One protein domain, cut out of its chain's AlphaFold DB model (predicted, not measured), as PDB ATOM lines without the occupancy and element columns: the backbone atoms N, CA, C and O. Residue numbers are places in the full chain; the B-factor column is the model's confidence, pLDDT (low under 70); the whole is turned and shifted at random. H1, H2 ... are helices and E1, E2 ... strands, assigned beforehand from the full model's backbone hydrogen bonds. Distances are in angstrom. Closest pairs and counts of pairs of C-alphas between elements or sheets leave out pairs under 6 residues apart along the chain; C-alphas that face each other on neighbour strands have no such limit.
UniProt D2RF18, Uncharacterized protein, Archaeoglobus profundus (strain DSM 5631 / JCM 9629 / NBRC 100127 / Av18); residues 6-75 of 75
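Overview. This is residues 6 to 75 of the 75 residues of an uncharacterized protein of Archaeoglobus profundus (strain DSM 5631 / JCM 9629 / NBRC 100127 / Av18) (UniProt D2RF18). A strongly twisted sheet of five strands has one helix, H1, across one face; the other face is bare. The 70 printed residues include E1, E2, E3, E4, E5, then H1. The strands, in that order across the sheet, form a meander, each the antiparallel neighbour of the one before. The class is mixed, in two layers; the whole is compact, radius of gyration of the C-alphas 12.1 A, spans 34 by 28 by 19 A.

Along the chain. E1, residues 6 to 9, begins at C-alpha 6 (-2.709, -10.714, 36.262). E2 is residues 15 to 20, E3 27 to 33 (18.5 A), E4 42 to 47, E5 50 to 54. H1, residues 60 to 73 (19.8 A), ends at C-alpha 73 (-8.342, -18.343, 24.042).

Arrangement. N and O pairs within hydrogen-bond range include N 6 and O 18, 3.1 A; N 30 and O 17, 2.8 A; N 31 and O 44, 2.7 A; N 45 and O 52, 2.8 A. H1 lies over E3 at a height over the sheet of 9.2 A, at 74 degrees on the local plane; every O i to N i+4 pair in it is within range.

Size, cuts and confidence. The printed part has no cut and no long link. Residues 6 to 15, 34, 36 to 38 and 73 to 75 have pLDDT under 70.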
ATOM      1  N   GLU A   6      -3.994 -11.171  36.795       60.94
ATOM      2  CA  GLU A   6      -2.709 -10.714  36.262       60.94
ATOM      3  C   GLU A   6      -2.326 -11.555  35.042       60.94
ATOM      4  O   GLU A   6      -2.157 -12.775  35.128       60.94
ATOM      5  N   ARG A   7      -2.181 -10.886  33.892       61.06
ATOM      6  CA  ARG A   7      -1.651 -11.475  32.659       61.06
ATOM      7  C   ARG A   7      -0.160 -11.173  32.584       61.06
ATOM      8  O   ARG A   7       0.223 -10.012  32.486       61.06
ATOM      9  N   ARG A   8       0.684 -12.206  32.606       56.34
ATOM     10  CA  ARG A   8       2.112 -12.058  32.289       56.34
ATOM     11  C   ARG A   8       2.396 -12.696  30.934       56.34
ATOM     12  O   ARG A   8       2.300 -13.914  30.791       56.34
ATOM     13  N   ASN A   9       2.746 -11.862  29.959       51.59
ATOM     14  CA  ASN A   9       3.219 -12.290  28.646       51.59
ATOM     15  C   ASN A   9       4.727 -12.556  28.724       51.59
ATOM     16  O   ASN A   9       5.529 -11.669  28.457       51.59
ATOM     17  N   LEU A  10       5.120 -13.769  29.122       49.28
ATOM     18  CA  LEU A  10       6.492 -14.243  28.918       49.28
ATOM     19  C   LEU A  10       6.557 -14.983  27.575       49.28
ATOM     20  O   LEU A  10       6.311 -16.188  27.531       49.28
ATOM     21  N   CYS A  11       6.900 -14.254  26.506       41.38
ATOM     22  CA  CYS A  11       7.202 -14.776  25.161       41.38
ATOM     23  C   CYS A  11       6.011 -15.478  24.441       41.38
ATOM     24  O   CYS A  11       5.031 -15.870  25.076       41.38
ATOM     25  N   PRO A  12       6.017 -15.608  23.098       52.59
ATOM     26  CA  PRO A  12       4.800 -15.492  22.276       52.59
ATOM     27  C   PRO A  12       3.808 -16.675  22.308       52.59
ATOM     28  O   PRO A  12       2.898 -16.715  21.490       52.59
ATOM     29  N   LEU A  13       3.929 -17.641  23.226       50.28
ATOM     30  CA  LEU A  13       3.144 -18.889  23.178       50.28
ATOM     31  C   LEU A  13       2.601 -19.400  24.525       50.28
ATOM     32  O   LEU A  13       1.920 -20.426  24.546       50.28
ATOM     33  N   LYS A  14       2.872 -18.743  25.664       56.22
ATOM     34  CA  LYS A  14       2.405 -19.230  26.983       56.22
ATOM     35  C   LYS A  14       1.807 -18.122  27.848       56.22
ATOM     36  O   LYS A  14       2.423 -17.669  28.812       56.22
ATOM     37  N   THR A  15       0.554 -17.761  27.571       66.81
ATOM     38  CA  THR A  15      -0.243 -16.900  28.457       66.81
ATOM     39  C   THR A  15      -0.458 -17.601  29.794       66.81
ATOM     40  O   THR A  15      -1.232 -18.553  29.908       66.81
ATOM     41  N   THR A  16       0.250 -17.142  30.824       73.50
ATOM     42  CA  THR A  16       0.016 -17.590  32.197       73.50
ATOM     43  C   THR A  16      -0.937 -16.616  32.875       73.50
ATOM     44  O   THR A  16      -0.650 -15.424  32.975       73.50
ATOM     45  N   ILE A  17      -2.071 -17.138  33.335       80.50
ATOM     46  CA  ILE A  17      -3.110 -16.369  34.020       80.50
ATOM     47  C   ILE A  17      -2.950 -16.606  35.521       80.50
ATOM     48  O   ILE A  17      -2.986 -17.755  35.964       80.50
ATOM     49  N   PHE A  18      -2.788 -15.538  36.296       83.62
ATOM     50  CA  PHE A  18      -2.830 -15.597  37.756       83.62
ATOM     51  C   PHE A  18      -4.158 -15.046  38.257       83.62
ATOM     52  O   PHE A  18      -4.600 -14.000  37.785       83.62
ATOM     53  N   ILE A  19      -4.773 -15.744  39.207       82.81
ATOM     54  CA  ILE A  19      -6.034 -15.349  39.832       82.81
ATOM     55  C   ILE A  19      -5.970 -15.523  41.343       82.81
ATOM     56  O   ILE A  19      -5.319 -16.438  41.849       82.81
ATOM     57  N   ILE A  20      -6.678 -14.660  42.062       85.12
ATOM     58  CA  ILE A  20      -6.927 -14.837  43.492       85.12
ATOM     59  C   ILE A  20      -8.084 -15.825  43.639       85.12
ATOM     60  O   ILE A  20      -9.193 -15.568  43.173       85.12
ATOM     61  N   CYS A  21      -7.822 -16.985  44.241       82.12
ATOM     62  CA  CYS A  21      -8.855 -17.977  44.499       82.12
ATOM     63  C   CYS A  21      -9.796 -17.458  45.596       82.12
ATOM     64  O   CYS A  21      -9.331 -17.241  46.711       82.12
ATOM     65  N   PRO A  22     -11.111 -17.328  45.358       75.38
ATOM     66  CA  PRO A  22     -12.028 -16.870  46.401       75.38
ATOM     67  C   PRO A  22     -12.272 -17.922  47.492       75.38
ATOM     68  O   PRO A  22     -12.736 -17.565  48.566       75.38
ATOM     69  N   LYS A  23     -11.942 -19.202  47.253       76.12
ATOM     70  CA  LYS A  23     -12.077 -20.260  48.269       76.12
ATOM     71  C   LYS A  23     -11.010 -20.177  49.361       76.12
ATOM     72  O   LYS A  23     -11.297 -20.493  50.506       76.12
ATOM     73  N   CYS A  24      -9.778 -19.811  49.004       81.50
ATOM     74  CA  CYS A  24      -8.646 -19.787  49.939       81.50
ATOM     75  C   CYS A  24      -7.977 -18.411  50.072       81.50
ATOM     76  O   CYS A  24      -7.032 -18.273  50.839       81.50
ATOM     77  N   GLY A  25      -8.414 -17.407  49.306       82.38
ATOM     78  CA  GLY A  25      -7.840 -16.056  49.275       82.38
ATOM     79  C   GLY A  25      -6.441 -15.971  48.655       82.38
ATOM     80  O   GLY A  25      -5.864 -14.889  48.588       82.38
ATOM     81  N   ARG A  26      -5.870 -17.091  48.196       85.12
ATOM     82  CA  ARG A  26      -4.490 -17.144  47.702       85.12
ATOM     83  C   ARG A  26      -4.423 -16.860  46.211       85.12
ATOM     84  O   ARG A  26      -5.243 -17.344  45.427       85.12
ATOM     85  N   LYS A  27      -3.398 -16.109  45.809       86.38
ATOM     86  CA  LYS A  27      -3.038 -15.933  44.402       86.38
ATOM     87  C   LYS A  27      -2.415 -17.225  43.887       86.38
ATOM     88  O   LYS A  27      -1.473 -17.749  44.472       86.38
ATOM     89  N   GLY A  28      -2.924 -17.721  42.771       87.81
ATOM     90  CA  GLY A  28      -2.386 -18.903  42.120       87.81
ATOM     91  C   GLY A  28      -2.516 -18.836  40.610       87.81
ATOM     92  O   GLY A  28      -3.240 -18.017  40.043       87.81
ATOM     93  N   LYS A  29      -1.779 -19.712  39.941       87.62
ATOM     94  CA  LYS A  29      -1.828 -19.885  38.496       87.62
ATOM     95  C   LYS A  29      -3.080 -20.666  38.112       87.62
ATOM     96  O   LYS A  29      -3.296 -21.777  38.595       87.62
ATOM     97  N   LEU A  30      -3.868 -20.113  37.198       85.38
ATOM     98  CA  LEU A  30      -4.987 -20.809  36.582       85.38
ATOM     99  C   LEU A  30      -4.448 -21.892  35.640       85.38
ATOM    100  O   LEU A  30      -3.775 -21.620  34.646       85.38
ATOM    101  N   GLY A  31      -4.762 -23.135  35.969       84.44
ATOM    102  CA  GLY A  31      -4.593 -24.311  35.136       84.44
ATOM    103  C   GLY A  31      -5.943 -24.818  34.641       84.44
ATOM    104  O   GLY A  31      -6.955 -24.746  35.338       84.44
ATOM    105  N   VAL A  32      -5.955 -25.378  33.434       82.25
ATOM    106  CA  VAL A  32      -7.136 -26.028  32.855       82.25
ATOM    107  C   VAL A  32      -6.835 -27.510  32.701       82.25
ATOM    108  O   VAL A  32      -5.872 -27.886  32.036       82.25
ATOM    109  N   LYS A  33      -7.641 -28.367  33.333       76.62
ATOM    110  CA  LYS A  33      -7.603 -29.814  33.097       76.62
ATOM    111  C   LYS A  33      -8.441 -30.171  31.868       76.62
ATOM    112  O   LYS A  33      -9.383 -29.461  31.511       76.62
ATOM    113  N   LYS A  34      -8.099 -31.304  31.235       67.56
ATOM    114  CA  LYS A  34      -8.898 -31.899  30.150       67.56
ATOM    115  C   LYS A  34     -10.365 -32.022  30.577       67.56
ATOM    116  O   LYS A  34     -10.660 -32.207  31.761       67.56
ATOM    117  N   LYS A  35     -11.258 -31.889  29.591       70.12
ATOM    118  CA  LYS A  35     -12.707 -32.000  29.772       70.12
ATOM    119  C   LYS A  35     -13.044 -33.290  30.530       70.12
ATOM    120  O   LYS A  35     -12.422 -34.321  30.282       70.12
ATOM    121  N   ASN A  36     -13.986 -33.217  31.468       67.38
ATOM    122  CA  ASN A  36     -14.532 -34.414  32.110       67.38
ATOM    123  C   ASN A  36     -15.322 -35.258  31.083       67.38
ATOM    124  O   ASN A  36     -15.519 -34.832  29.945       67.38
ATOM    125  N   ALA A  37     -15.792 -36.443  31.488       66.62
ATOM    126  CA  ALA A  37     -16.605 -37.326  30.641       66.62
ATOM    127  C   ALA A  37     -17.886 -36.655  30.093       66.62
ATOM    128  O   ALA A  37     -18.411 -37.077  29.073       66.62
ATOM    129  N   PHE A  38     -18.336 -35.565  30.724       69.25
ATOM    130  CA  PHE A  38     -19.479 -34.746  30.313       69.25
ATOM    131  C   PHE A  38     -19.091 -33.560  29.408       69.25
ATOM    132  O   PHE A  38     -19.897 -32.668  29.161       69.25
ATOM    133  N   GLY A  39     -17.842 -33.487  28.938       70.31
ATOM    134  CA  GLY A  39     -17.373 -32.427  28.041       70.31
ATOM    135  C   GLY A  39     -17.109 -31.068  28.709       70.31
ATOM    136  O   GLY A  39     -16.701 -30.124  28.023       70.31
ATOM    137  N   GLN A  40     -17.273 -30.959  30.028       74.69
ATOM    138  CA  GLN A  40     -17.095 -29.724  30.794       74.69
ATOM    139  C   GLN A  40     -15.633 -29.528  31.200       74.69
ATOM    140  O   GLN A  40     -14.933 -30.469  31.592       74.69
ATOM    141  N   ARG A  41     -15.155 -28.283  31.130       75.56
ATOM    142  CA  ARG A  41     -13.796 -27.918  31.547       75.56
ATOM    143  C   ARG A  41     -13.695 -27.920  33.071       75.56
ATOM    144  O   ARG A  41     -14.565 -27.392  33.761       75.56
ATOM    145  N   LYS A  42     -12.603 -28.483  33.592       79.38
ATOM    146  CA  LYS A  42     -12.233 -28.356  35.005       79.38
ATOM    147  C   LYS A  42     -11.104 -27.345  35.140       79.38
ATOM    148  O   LYS A  42     -10.069 -27.490  34.488       79.38
ATOM    149  N   TYR A  43     -11.300 -26.362  36.005       85.62
ATOM    150  CA  TYR A  43     -10.290 -25.369  36.340       85.62
ATOM    151  C   TYR A  43      -9.580 -25.774  37.629       85.62
ATOM    152  O   TYR A  43     -10.150 -26.424  38.508       85.62
ATOM    153  N   MET A  44      -8.309 -25.421  37.736       87.94
ATOM    154  CA  MET A  44      -7.539 -25.577  38.962       87.94
ATOM    155  C   MET A  44      -6.683 -24.345  39.184       87.94
ATOM    156  O   MET A  44      -6.129 -23.792  38.241       87.94
ATOM    157  N   ILE A  45      -6.571 -23.921  40.430       87.88
ATOM    158  CA  ILE A  45      -5.772 -22.774  40.834       87.88
ATOM    159  C   ILE A  45      -4.604 -23.331  41.623       87.88
ATOM    160  O   ILE A  45      -4.801 -23.894  42.696       87.88
ATOM    161  N   ILE A  46      -3.411 -23.245  41.046       87.75
ATOM    162  CA  ILE A  46      -2.182 -23.792  41.615       87.75
ATOM    163  C   ILE A  46      -1.472 -22.660  42.357       87.75
ATOM    164  O   ILE A  46      -1.056 -21.686  41.731       87.75
ATOM    165  N   HIS A  47      -1.354 -22.779  43.671       86.62
ATOM    166  CA  HIS A  47      -0.634 -21.854  44.549       86.62
ATOM    167  C   HIS A  47       0.453 -22.622  45.322       86.62
ATOM    168  O   HIS A  47       0.516 -23.845  45.235       86.62
ATOM    169  N   GLU A  48       1.325 -21.928  46.055       80.75
ATOM    170  CA  GLU A  48       2.521 -22.543  46.666       80.75
ATOM    171  C   GLU A  48       2.183 -23.700  47.620       80.75
ATOM    172  O   GLU A  48       2.790 -24.762  47.543       80.75
ATOM    173  N   ASP A  49       1.131 -23.556  48.427       78.25
ATOM    174  CA  ASP A  49       0.705 -24.601  49.370       78.25
ATOM    175  C   ASP A  49      -0.158 -25.724  48.771       78.25
ATOM    176  O   ASP A  49      -0.609 -26.608  49.500       78.25
ATOM    177  N   GLY A  50      -0.515 -25.674  47.484       85.50
ATOM    178  CA  GLY A  50      -1.417 -26.676  46.920       85.50
ATOM    179  C   GLY A  50      -2.246 -26.226  45.726       85.50
ATOM    180  O   GLY A  50      -1.859 -25.382  44.920       85.50
ATOM    181  N   LYS A  51      -3.394 -26.879  45.552       87.94
ATOM    182  CA  LYS A  51      -4.229 -26.724  44.357       87.94
ATOM    183  C   LYS A  51      -5.703 -26.712  44.727       87.94
ATOM    184  O   LYS A  51      -6.221 -27.700  45.242       87.94
ATOM    185  N   CYS A  52      -6.387 -25.622  44.392       86.44
ATOM    186  CA  CYS A  52      -7.835 -25.512  44.512       86.44
ATOM    187  C   CYS A  52      -8.502 -25.946  43.213       86.44
ATOM    188  O   CYS A  52      -8.205 -25.411  42.146       86.44
ATOM    189  N   TYR A  53      -9.434 -26.890  43.296       85.50
ATOM    190  CA  TYR A  53     -10.237 -27.297  42.150       85.50
ATOM    191  C   TYR A  53     -11.502 -26.449  42.062       85.50
ATOM    192  O   TYR A  53     -12.185 -26.220  43.066       85.50
ATOM    193  N   VAL A  54     -11.796 -26.004  40.842       83.88
ATOM    194  CA  VAL A  54     -13.031 -25.305  40.502       83.88
ATOM    195  C   VAL A  54     -13.754 -26.108  39.428       83.88
ATOM    196  O   VAL A  54     -13.227 -26.399  38.348       83.88
ATOM    197  N   SER A  55     -14.970 -26.505  39.760       82.25
ATOM    198  CA  SER A  55     -15.854 -27.330  38.949       82.25
ATOM    199  C   SER A  55     -17.164 -26.592  38.684       82.25
ATOM    200  O   SER A  55     -17.446 -25.633  39.387       82.25
ATOM    201  N   PRO A  56     -17.992 -27.036  37.725       79.44
ATOM    202  CA  PRO A  56     -19.296 -26.412  37.468       79.44
ATOM    203  C   PRO A  56     -20.208 -26.321  38.701       79.44
ATOM    204  O   PRO A  56     -21.073 -25.459  38.761       79.44
ATOM    205  N   LEU A  57     -19.982 -27.168  39.712       80.50
ATOM    206  CA  LEU A  57     -20.690 -27.123  40.995       80.50
ATOM    207  C   LEU A  57     -20.362 -25.875  41.830       80.50
ATOM    208  O   LEU A  57     -21.095 -25.553  42.754       80.50
ATOM    209  N   ASP A  58     -19.277 -25.169  41.507       81.62
ATOM    210  CA  ASP A  58     -18.886 -23.914  42.155       81.62
ATOM    211  C   ASP A  58     -19.642 -22.691  41.600       81.62
ATOM    212  O   ASP A  58     -19.329 -21.559  41.972       81.62
ATOM    213  N   GLY A  59     -20.614 -22.914  40.705       83.69
ATOM    214  CA  GLY A  59     -21.545 -21.899  40.207       83.69
ATOM    215  C   GLY A  59     -20.837 -20.697  39.588       83.69
ATOM    216  O   GLY A  59     -20.005 -20.850  38.688       83.69
ATOM    217  N   GLU A  60     -21.124 -19.506  40.123       84.50
ATOM    218  CA  GLU A  60     -20.628 -18.214  39.628       84.50
ATOM    219  C   GLU A  60     -19.101 -18.166  39.470       84.50
ATOM    220  O   GLU A  60     -18.577 -17.549  38.540       84.50
ATOM    221  N   LEU A  61     -18.358 -18.842  40.355       83.25
ATOM    222  CA  LEU A  61     -16.900 -18.893  40.265       83.25
ATOM    223  C   LEU A  61     -16.447 -19.623  39.000       83.25
ATOM    224  O   LEU A  61     -15.516 -19.185  38.321       83.25
ATOM    225  N   TRP A  62     -17.079 -20.752  38.690       85.38
ATOM    226  CA  TRP A  62     -16.737 -21.522  37.504       85.38
ATOM    227  C   TRP A  62     -17.102 -20.761  36.232       85.38
ATOM    228  O   TRP A  62     -16.287 -20.701  35.313       85.38
ATOM    229  N   GLU A  63     -18.269 -20.116  36.205       86.81
ATOM    230  CA  GLU A  63     -18.713 -19.307  35.067       86.81
ATOM    231  C   GLU A  63     -17.780 -18.120  34.805       86.81
ATOM    232  O   GLU A  63     -17.396 -17.868  33.659       86.81
ATOM    233  N   ALA A  64     -17.333 -17.430  35.859       84.69
ATOM    234  CA  ALA A  64     -16.376 -16.336  35.733       84.69
ATOM    235  C   ALA A  64     -15.035 -16.811  35.143       84.69
ATOM    236  O   ALA A  64     -14.467 -16.147  34.268       84.69
ATOM    237  N   LEU A  65     -14.540 -17.978  35.575       83.69
ATOM    238  CA  LEU A  65     -13.313 -18.569  35.035       83.69
ATOM    239  C   LEU A  65     -13.475 -19.062  33.597       83.69
ATOM    240  O   LEU A  65     -12.563 -18.855  32.793       83.69
ATOM    241  N   ASP A  66     -14.605 -19.684  33.251       85.06
ATOM    242  CA  ASP A  66     -14.849 -20.138  31.880       85.06
ATOM    243  C   ASP A  66     -14.984 -18.962  30.917       85.06
ATOM    244  O   ASP A  66     -14.351 -18.975  29.856       85.06
ATOM    245  N   ARG A  67     -15.690 -17.898  31.315       84.81
ATOM    246  CA  ARG A  67     -15.788 -16.663  30.531       84.81
ATOM    247  C   ARG A  67     -14.413 -16.041  30.310       84.81
ATOM    248  O   ARG A  67     -14.050 -15.756  29.170       84.81
ATOM    249  N   LEU A  68     -13.618 -15.897  31.372       81.62
ATOM    250  CA  LEU A  68     -12.277 -15.320  31.293       81.62
ATOM    251  C   LEU A  68     -11.343 -16.144  30.400       81.62
ATOM    252  O   LEU A  68     -10.667 -15.602  29.524       81.62
ATOM    253  N   TYR A  69     -11.316 -17.461  30.604       79.56
ATOM    254  CA  TYR A  69     -10.475 -18.361  29.824       79.56
ATOM    255  C   TYR A  69     -10.901 -18.408  28.351       79.56
ATOM    256  O   TYR A  69     -10.051 -18.388  27.461       79.56
ATOM    257  N   SER A  70     -12.208 -18.432  28.077       80.25
ATOM    258  CA  SER A  70     -12.749 -18.403  26.714       80.25
ATOM    259  C   SER A  70     -12.445 -17.083  26.001       80.25
ATOM    260  O   SER A  70     -12.120 -17.114  24.815       80.25
ATOM    261  N   SER A  71     -12.477 -15.946  26.704       77.81
ATOM    262  CA  SER A  71     -12.055 -14.651  26.151       77.81
ATOM    263  C   SER A  71     -10.570 -14.625  25.797       77.81
ATOM    264  O   SER A  71     -10.214 -14.081  24.762       77.81
ATOM    265  N   ILE A  72      -9.708 -15.232  26.619       74.25
ATOM    266  CA  ILE A  72      -8.258 -15.264  26.373       74.25
ATOM    267  C   ILE A  72      -7.898 -16.222  25.234       74.25
ATOM    268  O   ILE A  72      -6.995 -15.930  24.468       74.25
ATOM    269  N   ARG A  73      -8.596 -17.356  25.104       69.94
ATOM    270  CA  ARG A  73      -8.342 -18.343  24.042       69.94
ATOM    271  C   ARG A  73      -8.832 -17.899  22.656       69.94
ATOM    272  O   ARG A  73      -8.410 -18.479  21.662       69.94
ATOM    273  N   LYS A  74      -9.787 -16.967  22.586       58.69
ATOM    274  CA  LYS A  74     -10.311 -16.441  21.315       58.69
ATOM    275  C   LYS A  74      -9.404 -15.378  20.675       58.69
ATOM    276  O   LYS A  74      -9.670 -15.014  19.535       58.69
ATOM    277  N   THR A  75      -8.402 -14.879  21.398       46.03
ATOM    278  CA  THR A  75      -7.338 -14.001  20.884       46.03
ATOM    279  C   THR A  75      -6.129 -14.841  20.511       46.03
ATOM    280  O   THR A  75      -5.519 -14.525  19.472       46.03
TER     281      THR A  75